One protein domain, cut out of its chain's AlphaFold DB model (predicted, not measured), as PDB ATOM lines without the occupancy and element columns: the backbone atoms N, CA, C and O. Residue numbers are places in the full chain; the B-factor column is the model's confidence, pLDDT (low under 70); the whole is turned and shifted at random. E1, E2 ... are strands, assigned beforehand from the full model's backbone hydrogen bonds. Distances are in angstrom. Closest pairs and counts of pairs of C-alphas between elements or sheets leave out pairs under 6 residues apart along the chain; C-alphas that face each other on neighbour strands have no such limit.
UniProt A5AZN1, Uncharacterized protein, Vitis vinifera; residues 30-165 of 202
ATOM      1  N   GLU A  30     -23.856 137.257  62.444       85.50
ATOM      2  CA  GLU A  30     -23.607 135.898  62.922       85.50
ATOM      3  C   GLU A  30     -24.729 135.429  63.850       85.50
ATOM      4  O   GLU A  30     -25.154 136.139  64.763       85.50
ATOM      5  N   LYS A  31     -25.218 134.215  63.602       88.50
ATOM      6  CA  LYS A  31     -26.176 133.524  64.463       88.50
ATOM      7  C   LYS A  31     -25.548 132.218  64.911       88.50
ATOM      8  O   LYS A  31     -24.945 131.514  64.105       88.50
ATOM      9  N   SER A  32     -25.736 131.883  66.179       90.06
ATOM     10  CA  SER A  32     -25.281 130.620  66.751       90.06
ATOM     11  C   SER A  32     -26.479 129.787  67.174       90.06
ATOM     12  O   SER A  32     -27.495 130.311  67.629       90.06
ATOM     13  N   VAL A  33     -26.348 128.479  67.019       90.12
ATOM     14  CA  VAL A  33     -27.349 127.496  67.423       90.12
ATOM     15  C   VAL A  33     -26.619 126.252  67.914       90.12
ATOM     16  O   VAL A  33     -25.527 125.943  67.440       90.12
ATOM     17  N   VAL A  34     -27.210 125.572  68.893       91.12
ATOM     18  CA  VAL A  34     -26.671 124.356  69.507       91.12
ATOM     19  C   VAL A  34     -27.623 123.206  69.210       91.12
ATOM     20  O   VAL A  34     -28.839 123.361  69.323       91.12
ATOM     21  N   PHE A  35     -27.061 122.056  68.851       90.00
ATOM     22  CA  PHE A  35     -27.798 120.826  68.588       90.00
ATOM     23  C   PHE A  35     -27.231 119.695  69.432       90.00
ATOM     24  O   PHE A  35     -26.041 119.684  69.740       90.00
ATOM     25  N   LEU A  36     -28.090 118.740  69.776       90.56
ATOM     26  CA  LEU A  36     -27.688 117.502  70.428       90.56
ATOM     27  C   LEU A  36     -27.681 116.383  69.390       90.56
ATOM     28  O   LEU A  36     -28.621 116.262  68.599       90.56
ATOM     29  N   SER A  37     -26.620 115.581  69.394       89.50
ATOM     30  CA  SER A  37     -26.636 114.285  68.725       89.50
ATOM     31  C   SER A  37     -27.578 113.332  69.470       89.50
ATOM     32  O   SER A  37     -27.966 113.609  70.610       89.50
ATOM     33  N   PRO A  38     -27.923 112.180  68.873       90.25
ATOM     34  CA  PRO A  38     -28.399 111.053  69.658       90.25
ATOM     35  C   PRO A  38     -27.393 110.702  70.761       90.25
ATOM     36  O   PRO A  38     -26.189 110.947  70.623       90.25
ATOM     37  N   GLU A  39     -27.899 110.141  71.851       92.12
ATOM     38  CA  GLU A  39     -27.062 109.697  72.959       92.12
ATOM     39  C   GLU A  39     -26.214 108.478  72.576       92.12
ATOM     40  O   GLU A  39     -26.540 107.708  71.667       92.12
ATOM     41  N   PHE A  40     -25.113 108.303  73.296       92.38
ATOM     42  CA  PHE A  40     -24.324 107.081  73.308       92.38
ATOM     43  C   PHE A  40     -23.946 106.761  74.753       92.38
ATOM     44  O   PHE A  40     -23.810 107.658  75.584       92.38
ATOM     45  N   VAL A  41     -23.778 105.476  75.056       92.56
ATOM     46  CA  VAL A  41     -23.424 105.003  76.396       92.56
ATOM     47  C   VAL A  41     -22.013 104.442  76.357       92.56
ATOM     48  O   VAL A  41     -21.703 103.610  75.508       92.56
ATOM     49  N   LEU A  42     -21.181 104.885  77.296       91.81
ATOM     50  CA  LEU A  42     -19.829 104.379  77.497       91.81
ATOM     51  C   LEU A  42     -19.678 103.823  78.915       91.81
ATOM     52  O   LEU A  42     -20.077 104.453  79.898       91.81
ATOM     53  N   GLY A  43     -19.085 102.637  79.006       90.69
ATOM     54  CA  GLY A  43     -18.524 102.100  80.243       90.69
ATOM     55  C   GLY A  43     -17.009 102.335  80.325       90.69
ATOM     56  O   GLY A  43     -16.381 102.586  79.296       90.69
ATOM     57  N   PRO A  44     -16.394 102.190  81.511       88.62
ATOM     58  CA  PRO A  44     -14.946 102.329  81.687       88.62
ATOM     59  C   PRO A  44     -14.139 101.536  80.646       88.62
ATOM     60  O   PRO A  44     -14.277 100.317  80.554       88.62
ATOM     61  N   GLY A  45     -13.312 102.227  79.858       84.62
ATOM     62  CA  GLY A  45     -12.422 101.635  78.846       84.62
ATOM     63  C   GLY A  45     -13.072 101.281  77.524       84.62
ATOM     64  O   GLY A  45     -12.387 100.810  76.618       84.62
ATOM     65  N   SER A  46     -14.380 101.494  77.405       89.88
ATOM     66  CA  SER A  46     -15.063 101.345  76.129       89.88
ATOM     67  C   SER A  46     -14.791 102.536  75.217       89.88
ATOM     68  O   SER A  46     -14.488 103.652  75.656       89.88
ATOM     69  N   VAL A  47     -14.916 102.266  73.927       90.88
ATOM     70  CA  VAL A  47     -14.819 103.236  72.847       90.88
ATOM     71  C   VAL A  47     -16.183 103.308  72.181       90.88
ATOM     72  O   VAL A  47     -16.896 102.308  72.126       90.88
ATOM     73  N   VAL A  48     -16.538 104.488  71.680       91.88
ATOM     74  CA  VAL A  48     -17.626 104.629  70.725       91.88
ATOM     75  C   VAL A  48     -17.120 105.300  69.455       91.88
ATOM     76  O   VAL A  48     -16.465 106.337  69.537       91.88
ATOM     77  N   ASN A  49     -17.446 104.759  68.287       89.56
ATOM     78  CA  ASN A  49     -17.220 105.352  66.973       89.56
ATOM     79  C   ASN A  49     -18.532 105.353  66.169       89.56
ATOM     80  O   ASN A  49     -18.797 104.464  65.361       89.56
ATOM     81  N   ARG A  50     -19.372 106.372  66.387       88.00
ATOM     82  CA  ARG A  50     -20.707 106.472  65.775       88.00
ATOM     83  C   ARG A  50     -20.726 107.391  64.571       88.00
ATOM     84  O   ARG A  50     -20.001 108.383  64.508       88.00
ATOM     85  N   TYR A  51     -21.626 107.086  63.645       87.19
ATOM     86  CA  TYR A  51     -21.956 107.920  62.498       87.19
ATOM     87  C   TYR A  51     -23.440 108.275  62.569       87.19
ATOM     88  O   TYR A  51     -24.297 107.403  62.479       87.19
ATOM     89  N   TYR A  52     -23.744 109.556  62.729       87.94
ATOM     90  CA  TYR A  52     -25.101 110.084  62.749       87.94
ATOM     91  C   TYR A  52     -25.379 110.811  61.441       87.94
ATOM     92  O   TYR A  52     -24.767 111.836  61.136       87.94
ATOM     93  N   GLN A  53     -26.302 110.271  60.659       86.50
ATOM     94  CA  GLN A  53     -26.718 110.846  59.386       86.50
ATOM     95  C   GLN A  53     -27.873 111.824  59.573       86.50
ATOM     96  O   GLN A  53     -28.653 111.724  60.519       86.50
ATOM     97  N   ASN A  54     -28.003 112.749  58.623       87.62
ATOM     98  CA  ASN A  54     -29.074 113.739  58.580       87.62
ATOM     99  C   ASN A  54     -29.234 114.526  59.898       87.62
ATOM    100  O   ASN A  54     -30.356 114.817  60.316       87.62
ATOM    101  N   VAL A  55     -28.122 114.869  60.559       88.00
ATOM    102  CA  VAL A  55     -28.180 115.674  61.787       88.00
ATOM    103  C   VAL A  55     -28.774 117.053  61.496       88.00
ATOM    104  O   VAL A  55     -28.614 117.607  60.405       88.00
ATOM    105  N   ASN A  56     -29.468 117.617  62.484       85.50
ATOM    106  CA  ASN A  56     -30.253 118.847  62.343       85.50
ATOM    107  C   ASN A  56     -29.397 120.125  62.304       85.50
ATOM    108  O   ASN A  56     -29.773 121.129  62.890       85.50
ATOM    109  N   LEU A  57     -28.250 120.112  61.630       86.62
ATOM    110  CA  LEU A  57     -27.435 121.309  61.443       86.62
ATOM    111  C   LEU A  57     -28.132 122.333  60.526       86.62
ATOM    112  O   LEU A  57     -29.060 121.976  59.788       86.62
ATOM    113  N   PRO A  58     -27.713 123.616  60.571       84.94
ATOM    114  CA  PRO A  58     -28.335 124.676  59.791       84.94
ATOM    115  C   PRO A  58     -28.341 124.343  58.298       84.94
ATOM    116  O   PRO A  58     -27.392 123.766  57.767       84.94
ATOM    117  N   ARG A  59     -29.431 124.722  57.630       85.38
ATOM    118  CA  ARG A  59     -29.634 124.537  56.191       85.38
ATOM    119  C   ARG A  59     -29.926 125.872  55.521       85.38
ATOM    120  O   ARG A  59     -30.325 126.832  56.184       85.38
ATOM    121  N   GLY A  60     -29.816 125.869  54.200       87.31
ATOM    122  CA  GLY A  60     -30.004 127.041  53.355       87.31
ATOM    123  C   GLY A  60     -28.681 127.722  53.038       87.31
ATOM    124  O   GLY A  60     -27.636 127.347  53.562       87.31
ATOM    125  N   HIS A  61     -28.760 128.728  52.172       91.69
ATOM    126  CA  HIS A  61     -27.592 129.417  51.643       91.69
ATOM    127  C   HIS A  61     -26.984 130.351  52.695       91.69
ATOM    128  O   HIS A  61     -27.475 131.461  52.924       91.69
ATOM    129  N   ILE A  62     -25.969 129.862  53.408       90.00
ATOM    130  CA  ILE A  62     -25.300 130.572  54.507       90.00
ATOM    131  C   ILE A  62     -23.786 130.348  54.467       90.00
ATOM    132  O   ILE A  62     -23.294 129.385  53.886       90.00
ATOM    133  N   ALA A  63     -23.052 131.221  55.157       90.19
ATOM    134  CA  ALA A  63     -21.623 131.064  55.390       90.19
ATOM    135  C   ALA A  63     -21.371 130.593  56.829       90.19
ATOM    136  O   ALA A  63     -21.777 131.246  57.793       90.19
ATOM    137  N   LEU A  64     -20.686 129.463  56.981       88.75
ATOM    138  CA  LEU A  64     -20.305 128.910  58.274       88.75
ATOM    139  C   LEU A  64     -19.009 129.550  58.761       88.75
ATOM    140  O   LEU A  64     -18.032 129.668  58.018       88.75
ATOM    141  N   LYS A  65     -19.018 129.937  60.035       88.81
ATOM    142  CA  LYS A  65     -17.926 130.678  60.678       88.81
ATOM    143  C   LYS A  65     -17.206 129.883  61.746       88.81
ATOM    144  O   LYS A  65     -16.004 130.051  61.919       88.81
ATOM    145  N   ASN A  66     -17.930 129.043  62.476       88.56
ATOM    146  CA  ASN A  66     -17.348 128.254  63.545       88.56
ATOM    147  C   ASN A  66     -18.137 126.960  63.777       88.56
ATOM    148  O   ASN A  66     -19.366 126.983  63.719       88.56
ATOM    149  N   PHE A  67     -17.436 125.878  64.108       87.88
ATOM    150  CA  PHE A  67     -18.013 124.652  64.655       87.88
ATOM    151  C   PHE A  67     -17.251 124.205  65.887       87.88
ATOM    152  O   PHE A  67     -16.045 124.014  65.835       87.88
ATOM    153  N   ASN A  68     -17.981 123.950  66.966       89.50
ATOM    154  CA  ASN A  68     -17.445 123.334  68.168       89.50
ATOM    155  C   ASN A  68     -18.342 122.163  68.563       89.50
ATOM    156  O   ASN A  68     -19.551 122.199  68.326       89.50
ATOM    157  N   ALA A  69     -17.746 121.158  69.193       91.19
ATOM    158  CA  ALA A  69     -18.462 120.050  69.796       91.19
ATOM    159  C   ALA A  69     -17.897 119.774  71.188       91.19
ATOM    160  O   ALA A  69     -16.712 119.988  71.448       91.19
ATOM    161  N   GLU A  70     -18.767 119.294  72.064       93.44
ATOM    162  CA  GLU A  70     -18.465 118.946  73.442       93.44
ATOM    163  C   GLU A  70     -19.303 117.725  73.818       93.44
ATOM    164  O   GLU A  70     -20.439 117.584  73.360       93.44
ATOM    165  N   VAL A  71     -18.733 116.829  74.625       95.19
ATOM    166  CA  VAL A  71     -19.489 115.719  75.211       95.19
ATOM    167  C   VAL A  71     -20.173 116.241  76.463       95.19
ATOM    168  O   VAL A  71     -19.518 116.810  77.335       95.19
ATOM    169  N   VAL A  72     -21.483 116.040  76.548       96.25
ATOM    170  CA  VAL A  72     -22.298 116.467  77.685       96.25
ATOM    171  C   VAL A  72     -23.036 115.284  78.298       96.25
ATOM    172  O   VAL A  72     -23.319 114.303  77.611       96.25
ATOM    173  N   ASP A  73     -23.340 115.379  79.588       95.50
ATOM    174  CA  ASP A  73     -24.146 114.395  80.309       95.50
ATOM    175  C   ASP A  73     -25.662 114.595  80.086       95.50
ATOM    176  O   ASP A  73     -26.109 115.474  79.340       95.50
ATOM    177  N   GLU A  74     -26.479 113.783  80.764       95.25
ATOM    178  CA  GLU A  74     -27.946 113.876  80.731       95.25
ATOM    179  C   GLU A  74     -28.492 115.233  81.219       95.25
ATOM    180  O   GLU A  74     -29.557 115.677  80.778       95.25
ATOM    181  N   ALA A  75     -27.746 115.932  82.081       96.62
ATOM    182  CA  ALA A  75     -28.059 117.270  82.570       96.62
ATOM    183  C   ALA A  75     -27.543 118.382  81.634       96.62
ATOM    184  O   ALA A  75     -27.764 119.566  81.909       96.62
ATOM    185  N   ARG A  76     -26.922 118.015  80.504       94.50
ATOM    186  CA  ARG A  76     -26.272 118.897  79.520       94.50
ATOM    187  C   ARG A  76     -25.082 119.663  80.087       94.50
ATOM    188  O   ARG A  76     -24.788 120.773  79.640       94.50
ATOM    189  N   LEU A  77     -24.417 119.087  81.077       96.38
ATOM    190  CA  LEU A  77     -23.175 119.614  81.606       96.38
ATOM    191  C   LEU A  77     -21.998 118.973  80.866       96.38
ATOM    192  O   LEU A  77     -22.050 117.778  80.568       96.38
ATOM    193  N   PRO A  78     -20.936 119.738  80.566       96.06
ATOM    194  CA  PRO A  78     -19.723 119.193  79.975       96.06
ATOM    195  C   PRO A  78     -19.148 118.043  80.797       96.06
ATOM    196  O   PRO A  78     -18.926 118.181  82.003       96.06
ATOM    197  N   VAL A  79     -18.849 116.930  80.134       96.06
ATOM    198  CA  VAL A  79     -18.127 115.814  80.744       96.06
ATOM    199  C   VAL A  79     -16.627 116.132  80.712       96.06
ATOM    200  O   VAL A  79     -16.105 116.502  79.657       96.06
ATOM    201  N   PRO A  80     -15.890 115.989  81.829       94.56
ATOM    202  CA  PRO A  80     -14.451 116.220  81.835       94.56
ATOM    203  C   PRO A  80     -13.719 115.321  80.833       94.56
ATOM    204  O   PRO A  80     -13.950 114.114  80.781       94.56
ATOM    205  N   LEU A  81     -12.747 115.881  80.103       90.31
ATOM    206  CA  LEU A  81     -11.916 115.112  79.161       90.31
ATOM    207  C   LEU A  81     -11.113 113.994  79.842       90.31
ATOM    208  O   LEU A  81     -10.697 113.039  79.191       90.31
ATOM    209  N   GLN A  82     -10.876 114.107  81.155       89.88
ATOM    210  CA  GLN A  82     -10.233 113.058  81.946       89.88
ATOM    211  C   GLN A  82     -11.160 111.878  82.254       89.88
ATOM    212  O   GLN A  82     -10.676 110.877  82.784       89.88
ATOM    213  N   GLU A  83     -12.456 112.007  81.980       93.25
ATOM    214  CA  GLU A  83     -13.443 110.939  82.074       93.25
ATOM    215  C   GLU A  83     -13.770 110.426  80.679       93.25
ATOM    216  O   GLU A  83     -13.447 109.284  80.369       93.25
ATOM    217  N   THR A  84     -14.298 111.282  79.804       95.12
ATOM    218  CA  THR A  84     -14.587 110.932  78.411       95.12
ATOM    219  C   THR A  84     -13.725 111.764  77.480       95.12
ATOM    220  O   THR A  84     -13.931 112.963  77.297       95.12
ATOM    221  N   TYR A  85     -12.752 111.108  76.860       93.75
ATOM    222  CA  TYR A  85     -11.899 111.721  75.864       93.75
ATOM    223  C   TYR A  85     -12.603 111.712  74.507       93.75
ATOM    224  O   TYR A  85     -12.757 110.662  73.882       93.75
ATOM    225  N   LEU A  86     -13.030 112.887  74.044       92.94
ATOM    226  CA  LEU A  86     -13.492 113.079  72.672       92.94
ATOM    227  C   LEU A  86     -12.272 113.089  71.747       92.94
ATOM    228  O   LEU A  86     -11.670 114.137  71.523       92.94
ATOM    229  N   HIS A  87     -11.891 111.913  71.251       91.12
ATOM    230  CA  HIS A  87     -10.703 111.743  70.422       91.12
ATOM    231  C   HIS A  87     -10.813 112.550  69.128       91.12
ATOM    232  O   HIS A  87      -9.911 113.315  68.788       91.12
ATOM    233  N   HIS A  88     -11.944 112.441  68.437       90.25
ATOM    234  CA  HIS A  88     -12.272 113.342  67.343       90.25
ATOM    235  C   HIS A  88     -13.779 113.425  67.135       90.25
ATOM    236  O   HIS A  88     -14.551 112.540  67.505       90.25
ATOM    237  N   TRP A  89     -14.187 114.492  66.467       90.94
ATOM    238  CA  TRP A  89     -15.498 114.605  65.857       90.94
ATOM    239  C   TRP A  89     -15.319 115.166  64.451       90.94
ATOM    240  O   TRP A  89     -14.419 115.966  64.195       90.94
ATOM    241  N   VAL A  90     -16.157 114.719  63.523       88.25
ATOM    242  CA  VAL A  90     -16.134 115.175  62.134       88.25
ATOM    243  C   VAL A  90     -17.548 115.527  61.729       88.25
ATOM    244  O   VAL A  90     -18.458 114.721  61.897       88.25
ATOM    245  N   ILE A  91     -17.720 116.720  61.172       87.31
ATOM    246  CA  ILE A  91     -18.945 117.111  60.486       87.31
ATOM    247  C   ILE A  91     -18.637 117.156  58.996       87.31
ATOM    248  O   ILE A  91     -17.697 117.825  58.566       87.31
ATOM    249  N   GLU A  92     -19.437 116.450  58.213       85.88
ATOM    250  CA  GLU A  92     -19.287 116.358  56.769       85.88
ATOM    251  C   GLU A  92     -20.624 116.611  56.079       85.88
ATOM    252  O   GLU A  92     -21.684 116.200  56.555       85.88
ATOM    253  N   ARG A  93     -20.573 117.314  54.950       88.19
ATOM    254  CA  ARG A  93     -21.732 117.544  54.094       88.19
ATOM    255  C   ARG A  93     -21.812 116.455  53.048       88.19
ATOM    256  O   ARG A  93     -20.791 116.008  52.526       88.19
ATOM    257  N   TYR A  94     -23.026 116.065  52.700       88.62
ATOM    258  CA  TYR A  94     -23.251 115.163  51.586       88.62
ATOM    259  C   TYR A  94     -24.577 115.464  50.898       88.62
ATOM    260  O   TYR A  94     -25.534 115.918  51.528       88.62
ATOM    261  N   TYR A  95     -24.642 115.190  49.601       90.81
ATOM    262  CA  TYR A  95     -25.886 115.188  48.847       90.81
ATOM    263  C   TYR A  95     -26.450 113.777  48.818       90.81
ATOM    264  O   TYR A  95     -25.738 112.828  48.500       90.81
ATOM    265  N   GLN A  96     -27.732 113.643  49.136       90.56
ATOM    266  CA  GLN A  96     -28.453 112.376  49.107       90.56
ATOM    267  C   GLN A  96     -29.583 112.436  48.092       90.56
ATOM    268  O   GLN A  96     -30.317 113.426  48.046       90.56
ATOM    269  N   ARG A  97     -29.764 111.373  47.306       91.81
ATOM    270  CA  ARG A  97     -30.893 111.287  46.379       91.81
ATOM    271  C   ARG A  97     -32.219 111.289  47.143       91.81
ATOM    272  O   ARG A  97     -32.404 110.559  48.118       91.81
ATOM    273  N   LYS A  98     -33.172 112.103  46.689       92.19
ATOM    274  CA  LYS A  98     -34.501 112.203  47.305       92.19
ATOM    275  C   LYS A  98     -35.220 110.852  47.258       92.19
ATOM    276  O   LYS A  98     -35.267 110.204  46.214       92.19
ATOM    277  N   GLY A  99     -35.827 110.469  48.379       87.56
ATOM    278  CA  GLY A  99     -36.600 109.226  48.501       87.56
ATOM    279  C   GLY A  99     -35.768 107.962  48.740       87.56
ATOM    280  O   GLY A  99     -36.340 106.877  48.781       87.56
ATOM    281  N   VAL A 100     -34.451 108.085  48.910       84.38
ATOM    282  CA  VAL A 100     -33.577 106.987  49.342       84.38
ATOM    283  C   VAL A 100     -33.289 107.143  50.827       84.38
ATOM    284  O   VAL A 100     -33.030 108.254  51.281       84.38
ATOM    285  N   GLU A 101     -33.344 106.054  51.589       75.62
ATOM    286  CA  GLU A 101     -32.933 106.048  52.994       75.62
ATOM    287  C   GLU A 101     -31.415 105.915  53.107       75.62
ATOM    288  O   GLU A 101     -30.763 105.262  52.292       75.62
ATOM    289  N   ALA A 102     -30.839 106.584  54.104       67.06
ATOM    290  CA  ALA A 102     -29.409 106.506  54.335       67.06
ATOM    291  C   ALA A 102     -29.084 105.195  55.084       67.06
ATOM    292  O   ALA A 102     -29.812 104.843  56.012       67.06
ATOM    293  N   PRO A 103     -28.054 104.437  54.670       65.56
ATOM    294  CA  PRO A 103     -27.692 103.184  55.326       65.56
ATOM    295  C   PRO A 103     -27.196 103.438  56.755       65.56
ATOM    296  O   PRO A 103     -26.366 104.321  56.963       65.56
ATOM    297  N   GLU A 104     -27.675 102.641  57.720       58.19
ATOM    298  CA  GLU A 104     -27.461 102.859  59.164       58.19
ATOM    299  C   GLU A 104     -25.988 102.824  59.603       58.19
ATOM    300  O   GLU A 104     -25.636 103.444  60.603       58.19
ATOM    301  N   HIS A 105     -25.109 102.126  58.878       52.69
ATOM    302  CA  HIS A 105     -23.711 101.946  59.271       52.69
ATOM    303  C   HIS A 105     -22.748 102.190  58.092       52.69
ATOM    304  O   HIS A 105     -22.877 101.604  57.020       52.69
ATOM    305  N   SER A 106     -21.794 103.098  58.332       49.53
ATOM    306  CA  SER A 106     -20.473 103.269  57.689       49.53
ATOM    307  C   SER A 106     -20.327 103.524  56.175       49.53
ATOM    308  O   SER A 106     -19.242 103.930  55.754       49.53
ATOM    309  N   SER A 107     -21.356 103.421  55.334       50.09
ATOM    310  CA  SER A 107     -21.129 103.379  53.875       50.09
ATOM    311  C   SER A 107     -21.211 104.697  53.096       50.09
ATOM    312  O   SER A 107     -21.030 104.669  51.882       50.09
ATOM    313  N   ILE A 108     -21.350 105.881  53.717       51.62
ATOM    314  CA  ILE A 108     -21.179 107.141  52.943       51.62
ATOM    315  C   ILE A 108     -19.743 107.245  52.381       51.62
ATOM    316  O   ILE A 108     -19.511 107.887  51.362       51.62
ATOM    317  N   LYS A 109     -18.777 106.544  52.992       47.41
ATOM    318  CA  LYS A 109     -17.405 106.422  52.479       47.41
ATOM    319  C   LYS A 109     -17.234 105.377  51.374       47.41
ATOM    320  O   LYS A 109     -16.135 105.275  50.824       47.41
ATOM    321  N   GLU A 110     -18.270 104.624  51.000       51.94
ATOM    322  CA  GLU A 110     -18.234 103.863  49.756       51.94
ATOM    323  C   GLU A 110     -18.245 104.864  48.604       51.94
ATOM    324  O   GLU A 110     -19.290 105.302  48.133       51.94
ATOM    325  N   ALA A 111     -17.049 105.224  48.137       49.78
ATOM    326  CA  ALA A 111     -16.779 106.219  47.098       49.78
ATOM    327  C   ALA A 111     -17.418 105.918  45.718       49.78
ATOM    328  O   ALA A 111     -17.003 106.475  44.703       49.78
ATOM    329  N   ARG A 112     -18.379 104.987  45.645       56.66
ATOM    330  CA  ARG A 112     -19.057 104.519  44.433       56.66
ATOM    331  C   ARG A 112     -20.570 104.369  44.578       56.66
ATOM    332  O   ARG A 112     -21.181 103.866  43.639       56.66
ATOM    333  N   ASN A 113     -21.182 104.771  45.692       72.06
ATOM    334  CA  ASN A 113     -22.639 104.772  45.773       72.06
ATOM    335  C   ASN A 113     -23.190 106.058  45.131       72.06
ATOM    336  O   ASN A 113     -23.037 107.124  45.723       72.06
ATOM    337  N   PRO A 114     -23.829 106.002  43.944       75.75
ATOM    338  CA  PRO A 114     -24.344 107.201  43.287       75.75
ATOM    339  C   PRO A 114     -25.446 107.893  44.099       75.75
ATOM    340  O   PRO A 114     -25.708 109.064  43.870       75.75
ATOM    341  N   GLU A 115     -26.066 107.209  45.064       84.69
ATOM    342  CA  GLU A 115     -27.108 107.781  45.918       84.69
ATOM    343  C   GLU A 115     -26.568 108.820  46.917       84.69
ATOM    344  O   GLU A 115     -27.353 109.596  47.470       84.69
ATOM    345  N   PHE A 116     -25.242 108.856  47.128       85.56
ATOM    346  CA  PHE A 116     -24.566 109.734  48.083       85.56
ATOM    347  C   PHE A 116     -23.343 110.404  47.452       85.56
ATOM    348  O   PHE A 116     -22.435 109.748  46.951       85.56
ATOM    349  N   ILE A 117     -23.284 111.731  47.530       87.38
ATOM    350  CA  ILE A 117     -22.151 112.519  47.039       87.38
ATOM    351  C   ILE A 117     -21.555 113.264  48.223       87.38
ATOM    352  O   ILE A 117     -22.159 114.202  48.738       87.38
ATOM    353  N   THR A 118     -20.369 112.857  48.665       85.88
ATOM    354  CA  THR A 118     -19.631 113.581  49.702       85.88
ATOM    355  C   THR A 118     -19.196 114.951  49.190       85.88
ATOM    356  O   THR A 118     -18.567 115.062  48.136       85.88
ATOM    357  N   VAL A 119     -19.488 115.995  49.964       85.88
ATOM    358  CA  VAL A 119     -19.167 117.382  49.629       85.88
ATOM    359  C   VAL A 119     -18.007 117.838  50.493       85.88
ATOM    360  O   VAL A 119     -18.082 117.885  51.722       85.88
ATOM    361  N   ARG A 120     -16.906 118.193  49.835       78.88
ATOM    362  CA  ARG A 120     -15.727 118.754  50.494       78.88
ATOM    363  C   ARG A 120     -15.760 120.268  50.375       78.88
ATOM    364  O   ARG A 120     -16.211 120.807  49.373       78.88
ATOM    365  N   ASN A 121     -15.227 120.955  51.379       73.38
ATOM    366  CA  ASN A 121     -15.028 122.397  51.291       73.38
ATOM    367  C   ASN A 121     -14.019 122.711  50.172       73.38
ATOM    368  O   ASN A 121     -12.999 122.029  50.050       73.38
ATOM    369  N   SER A 122     -14.245 123.787  49.420       65.38
ATOM    370  CA  SER A 122     -13.380 124.245  48.317       65.38
ATOM    371  C   SER A 122     -12.017 124.815  48.766       65.38
ATOM    372  O   SER A 122     -11.361 125.522  48.005       65.38
ATOM    373  N   GLY A 123     -11.567 124.541  49.998       60.72
ATOM    374  CA  GLY A 123     -10.376 125.156  50.591       60.72
ATOM    375  C   GLY A 123      -9.637 124.291  51.618       60.72
ATOM    376  O   GLY A 123     -10.085 123.221  52.016       60.72
ATOM    377  N   ILE A 124      -8.481 124.798  52.065       54.75
ATOM    378  CA  ILE A 124      -7.514 124.127  52.963       54.75
ATOM    379  C   ILE A 124      -7.917 124.234  54.452       54.75
ATOM    380  O   ILE A 124      -7.194 123.767  55.325       54.75
ATOM    381  N   CYS A 125      -9.056 124.850  54.783       56.03
ATOM    382  CA  CYS A 125      -9.434 125.110  56.176       56.03
ATOM    383  C   CYS A 125      -9.631 123.804  56.969       56.03
ATOM    384  O   CYS A 125     -10.686 123.182  56.909       56.03
ATOM    385  N   GLN A 126      -8.605 123.433  57.740       62.25
ATOM    386  CA  GLN A 126      -8.622 122.397  58.784       62.25
ATOM    387  C   GLN A 126      -8.950 122.982  60.167       62.25
ATOM    388  O   GLN A 126      -8.734 122.344  61.193       62.25
ATOM    389  N   ILE A 127      -9.404 124.232  60.203       69.00
ATOM    390  CA  ILE A 127      -9.653 124.987  61.424       69.00
ATOM    391  C   ILE A 127     -11.152 125.038  61.694       69.00
ATOM    392  O   ILE A 127     -11.952 125.218  60.777       69.00
ATOM    393  N   THR A 128     -11.526 124.886  62.960       81.62
ATOM    394  CA  THR A 128     -12.920 124.963  63.408       81.62
ATOM    395  C   THR A 128     -13.490 126.370  63.298       81.62
ATOM    396  O   THR A 128     -14.689 126.506  63.091       81.62
ATOM    397  N   HIS A 129     -12.638 127.398  63.362       88.00
ATOM    398  CA  HIS A 129     -12.991 128.809  63.224       88.00
ATOM    399  C   HIS A 129     -12.440 129.403  61.923       88.00
ATOM    400  O   HIS A 129     -11.237 129.350  61.679       88.00
ATOM    401  N   VAL A 130     -13.301 130.026  61.119       86.56
ATOM    402  CA  VAL A 130     -12.939 130.681  59.857       86.56
ATOM    403  C   VAL A 130     -12.762 132.189  60.092       86.56
ATOM    404  O   VAL A 130     -13.721 132.848  60.509       86.56
ATOM    405  N   PRO A 131     -11.579 132.770  59.812       84.81
ATOM    406  CA  PRO A 131     -11.314 134.181  60.079       84.81
ATOM    407  C   PRO A 131     -12.133 135.101  59.170       84.81
ATOM    408  O   PRO A 131     -12.459 134.752  58.037       84.81
ATOM    409  N   ASP A 132     -12.440 136.304  59.649       82.50
ATOM    410  CA  ASP A 132     -13.043 137.345  58.814       82.50
ATOM    411  C   ASP A 132     -12.115 137.768  57.662       82.50
ATOM    412  O   ASP A 132     -10.892 137.788  57.834       82.50
ATOM    413  N   PRO A 133     -12.674 138.135  56.493       84.38
ATOM    414  CA  PRO A 133     -14.103 138.188  56.144       84.38
ATOM    415  C   PRO A 133     -14.653 136.865  55.569       84.38
ATOM    416  O   PRO A 133     -15.706 136.854  54.934       84.38
ATOM    417  N   TYR A 134     -13.932 135.755  55.729       84.75
ATOM    418  CA  TYR A 134     -14.241 134.488  55.072       84.75
ATOM    419  C   TYR A 134     -15.288 133.667  55.832       84.75
ATOM    420  O   TYR A 134     -15.504 133.835  57.034       84.75
ATOM    421  N   GLY A 135     -15.907 132.728  55.122       87.44
ATOM    422  CA  GLY A 135     -16.787 131.700  55.664       87.44
ATOM    423  C   GLY A 135     -16.850 130.512  54.709       87.44
ATOM    424  O   GLY A 135     -16.501 130.637  53.535       87.44
ATOM    425  N   ILE A 136     -17.261 129.353  55.215       87.75
ATOM    426  CA  ILE A 136     -17.507 128.175  54.379       87.75
ATOM    427  C   ILE A 136     -18.943 128.262  53.875       87.75
ATOM    428  O   ILE A 136     -19.879 128.124  54.661       87.75
ATOM    429  N   GLU A 137     -19.107 128.521  52.585       88.94
ATOM    430  CA  GLU A 137     -20.410 128.557  51.928       88.94
ATOM    431  C   GLU A 137     -21.030 127.156  51.851       88.94
ATOM    432  O   GLU A 137     -20.342 126.164  51.574       88.94
ATOM    433  N   ILE A 138     -22.325 127.087  52.161       89.50
ATOM    434  CA  ILE A 138     -23.143 125.874  52.129       89.50
ATOM    435  C   ILE A 138     -24.528 126.174  51.570       89.50
ATOM    436  O   ILE A 138     -24.967 127.327  51.595       89.50
ATOM    437  N   GLY A 139     -25.248 125.126  51.165       90.25
ATOM    438  CA  GLY A 139     -26.660 125.225  50.816       90.25
ATOM    439  C   GLY A 139     -26.959 126.125  49.620       90.25
ATOM    440  O   GLY A 139     -28.090 126.607  49.527       90.25
ATOM    441  N   ASP A 140     -25.976 126.363  48.747       92.19
ATOM    442  CA  ASP A 140     -26.191 126.995  47.448       92.19
ATOM    443  C   ASP A 140     -27.014 126.036  46.564       92.19
ATOM    444  O   ASP A 140     -26.549 124.931  46.262       92.19
ATOM    445  N   PRO A 141     -28.246 126.404  46.160       91.25
ATOM    446  CA  PRO A 141     -29.075 125.561  45.304       91.25
ATOM    447  C   PRO A 141     -28.426 125.211  43.963       91.25
ATOM    448  O   PRO A 141     -28.749 124.158  43.419       91.25
ATOM    449  N   ASP A 142     -27.521 126.052  43.453       92.69
ATOM    450  CA  ASP A 142     -26.845 125.830  42.173       92.69
ATOM    451  C   ASP A 142     -25.742 124.755  42.280       92.69
ATOM    452  O   ASP A 142     -25.366 124.147  41.274       92.69
ATOM    453  N   GLU A 143     -25.250 124.462  43.492       91.19
ATOM    454  CA  GLU A 143     -24.269 123.395  43.748       91.19
ATOM    455  C   GLU A 143     -24.913 122.023  44.021       91.19
ATOM    456  O   GLU A 143     -24.228 120.997  43.936       91.19
ATOM    457  N   ILE A 144     -26.207 121.977  44.361       92.06
ATOM    458  CA  ILE A 144     -26.921 120.739  44.707       92.06
ATOM    459  C   ILE A 144     -27.458 120.082  43.423       92.06
ATOM    460  O   ILE A 144     -28.315 120.661  42.757       92.06
ATOM    461  N   PRO A 145     -27.044 118.845  43.078       94.12
ATOM    462  CA  PRO A 145     -27.511 118.188  41.862       94.12
ATOM    463  C   PRO A 145     -29.025 117.933  41.842       94.12
ATOM    464  O   PRO A 145     -29.650 117.634  42.866       94.12
ATOM    465  N   ASP A 146     -29.607 117.954  40.643       94.75
ATOM    466  CA  ASP A 146     -31.027 117.671  40.436       94.75
ATOM    467  C   ASP A 146     -31.442 116.323  41.038       94.75
ATOM    468  O   ASP A 146     -30.865 115.268  40.766       94.75
ATOM    469  N   GLY A 147     -32.498 116.352  41.853       93.75
ATOM    470  CA  GLY A 147     -33.007 115.163  42.537       93.75
ATOM    471  C   GLY A 147     -32.277 114.809  43.836       93.75
ATOM    472  O   GLY A 147     -32.640 113.804  44.447       93.75
ATOM    473  N   TYR A 148     -31.332 115.633  44.295       93.62
ATOM    474  CA  TYR A 148     -30.649 115.467  45.578       93.62
ATOM    475  C   TYR A 148     -31.087 116.514  46.608       93.62
ATOM    476  O   TYR A 148     -31.732 117.518  46.297       93.62
ATOM    477  N   GLU A 149     -30.762 116.243  47.865       92.06
ATOM    478  CA  GLU A 149     -30.860 117.169  48.986       92.06
ATOM    479  C   GLU A 149     -29.550 117.176  49.785       92.06
ATOM    480  O   GLU A 149     -28.941 116.126  49.990       92.06
ATOM    481  N   GLU A 150     -29.123 118.354  50.243       91.62
ATOM    482  CA  GLU A 150     -27.966 118.486  51.135       91.62
ATOM    483  C   GLU A 150     -28.322 118.061  52.564       91.62
ATOM    484  O   GLU A 150     -29.360 118.439  53.126       91.62
ATOM    485  N   LYS A 151     -27.438 117.255  53.149       90.75
ATOM    486  CA  LYS A 151     -27.523 116.713  54.501       90.75
ATOM    487  C   LYS A 151     -26.163 116.742  55.183       90.75
ATOM    488  O   LYS A 151     -25.124 116.995  54.577       90.75
ATOM    489  N   TRP A 152     -26.209 116.449  56.476       89.12
ATOM    490  CA  TRP A 152     -25.066 116.485  57.368       89.12
ATOM    491  C   TRP A 152     -24.817 115.126  57.995       89.12
ATOM    492  O   TRP A 152     -25.741 114.485  58.499       89.12
ATOM    493  N   LEU A 153     -23.561 114.708  57.973       88.69
ATOM    494  CA  LEU A 153     -23.041 113.558  58.685       88.69
ATOM    495  C   LEU A 153     -22.212 114.062  59.867       88.69
ATOM    496  O   LEU A 153     -21.379 114.953  59.709       88.69
ATOM    497  N   LEU A 154     -22.422 113.467  61.035       89.62
ATOM    498  CA  LEU A 154     -21.603 113.660  62.223       89.62
ATOM    499  C   LEU A 154     -20.962 112.325  62.596       89.62
ATOM    500  O   LEU A 154     -21.668 111.376  62.921       89.62
ATOM    501  N   ASN A 155     -19.636 112.248  62.582       90.12
ATOM    502  CA  ASN A 155     -18.902 111.152  63.204       90.12
ATOM    503  C   ASN A 155     -18.396 111.596  64.575       90.12
ATOM    504  O   ASN A 155     -17.801 112.668  64.694       90.12
ATOM    505  N   ILE A 156     -18.627 110.771  65.591       91.75
ATOM    506  CA  ILE A 156     -18.108 110.966  66.944       91.75
ATOM    507  C   ILE A 156     -17.269 109.750  67.303       91.75
ATOM    508  O   ILE A 156     -17.769 108.628  67.244       91.75
ATOM    509  N   HIS A 157     -16.028 110.000  67.710       92.81
ATOM    510  CA  HIS A 157     -15.145 109.006  68.296       92.81
ATOM    511  C   HIS A 157     -14.767 109.443  69.712       92.81
ATOM    512  O   HIS A 157     -14.034 110.419  69.896       92.81
ATOM    513  N   ALA A 158     -15.294 108.743  70.713       94.62
ATOM    514  CA  ALA A 158     -15.088 109.059  72.119       94.62
ATOM    515  C   ALA A 158     -14.665 107.818  72.910       94.62
ATOM    516  O   ALA A 158     -15.057 106.700  72.590       94.62
ATOM    517  N   ILE A 159     -13.851 108.031  73.939       94.19
ATOM    518  CA  ILE A 159     -13.212 106.975  74.723       94.19
ATOM    519  C   ILE A 159     -13.450 107.260  76.200       94.19
ATOM    520  O   ILE A 159     -13.146 108.354  76.682       94.19
ATOM    521  N   ASP A 160     -13.971 106.289  76.940       94.25
ATOM    522  CA  ASP A 160     -14.065 106.394  78.393       94.25
ATOM    523  C   ASP A 160     -12.734 106.012  79.034       94.25
ATOM    524  O   ASP A 160     -12.298 104.863  79.007       94.25
ATOM    525  N   THR A 161     -12.086 107.002  79.630       93.12
ATOM    526  CA  THR A 161     -10.762 106.875  80.235       93.12
ATOM    527  C   THR A 161     -10.809 106.646  81.748       93.12
ATOM    528  O   THR A 161      -9.760 106.602  82.404       93.12
ATOM    529  N   ARG A 162     -12.000 106.480  82.340       93.50
ATOM    530  CA  ARG A 162     -12.156 106.214  83.775       93.50
ATOM    531  C   ARG A 162     -11.608 104.832  84.106       93.50
ATOM    532  O   ARG A 162     -11.889 103.855  83.426       93.50
ATOM    533  N   GLY A 163     -10.820 104.749  85.175       89.88
ATOM    534  CA  GLY A 163     -10.235 103.484  85.628       89.88
ATOM    535  C   GLY A 163      -9.171 102.887  84.697       89.88
ATOM    536  O   GLY A 163      -8.774 101.748  84.919       89.88
ATOM    537  N   MET A 164      -8.700 103.623  83.682       86.50
ATOM    538  CA  MET A 164      -7.651 103.138  82.778       86.50
ATOM    539  C   MET A 164      -6.279 103.127  83.455       86.50
ATOM    540  O   MET A 164      -5.863 104.129  84.040       86.50
ATOM    541  N   GLU A 165      -5.553 102.017  83.304       88.06
ATOM    542  CA  GLU A 165      -4.166 101.882  83.768       88.06
ATOM    543  C   GLU A 165      -3.189 102.625  82.842       88.06
ATOM    544  O   GLU A 165      -2.426 103.477  83.300       88.06
TER     545      GLU A 165
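Overview. This is residues 30 to 165 of the 202 residues of an uncharacterized protein of Vitis vinifera (UniProt A5AZN1). With little regular structure, the domain is a long, twisted antiparallel sheet, E1, E6, E3, E4 in order, with the tiny pair E2 and E5 off to one side and long loops between. The 136 printed residues include six named strands, E1 to E6 along the chain, and no named helix; the class is all strand, with only 44 residues in named elements. It is only just compact, close to loose, with a radius of gyration of the C-alphas of 16.6 A and spans of 52 by 37 by 28 A.

Arrangement. Inner strands E6, residues 148 to 160, and E3, residues 84 to 97, are antiparallel at 166 degrees, with N 90 and O 155 within hydrogen-bond range at 2.9 A. Edge strand E1, residues 47 to 53, is antiparallel to E6, with N 50 and O 156 at 2.9 A. Edge strand E4, residues 116 to 119, forms a hairpin with E3, with N 95 and O 117 at 2.8 A. E2, residues 62 to 64, and E5, residues 136 to 138, are antiparallel, with N 64 and O 136 at 2.8 A. E3 and E5 are apart.

Along the chain. E3, 35.9 A long, begins at C-alpha 84 (-14.587, 110.932, 78.411) and bends by 59 degrees at residue 87. E6, 37.9 A long, ends at C-alpha 160 (-14.065, 106.394, 78.393).

Size, cuts and confidence. The C-alphas farthest apart, of Asp 146 and Glu 165, are 53.4 A apart. The printed part has no cut. The links E2 to E3, E3 to E4 and E4 to E5 are long. The pLDDT is under 70 at residues 102 to 112 and 122 to 127.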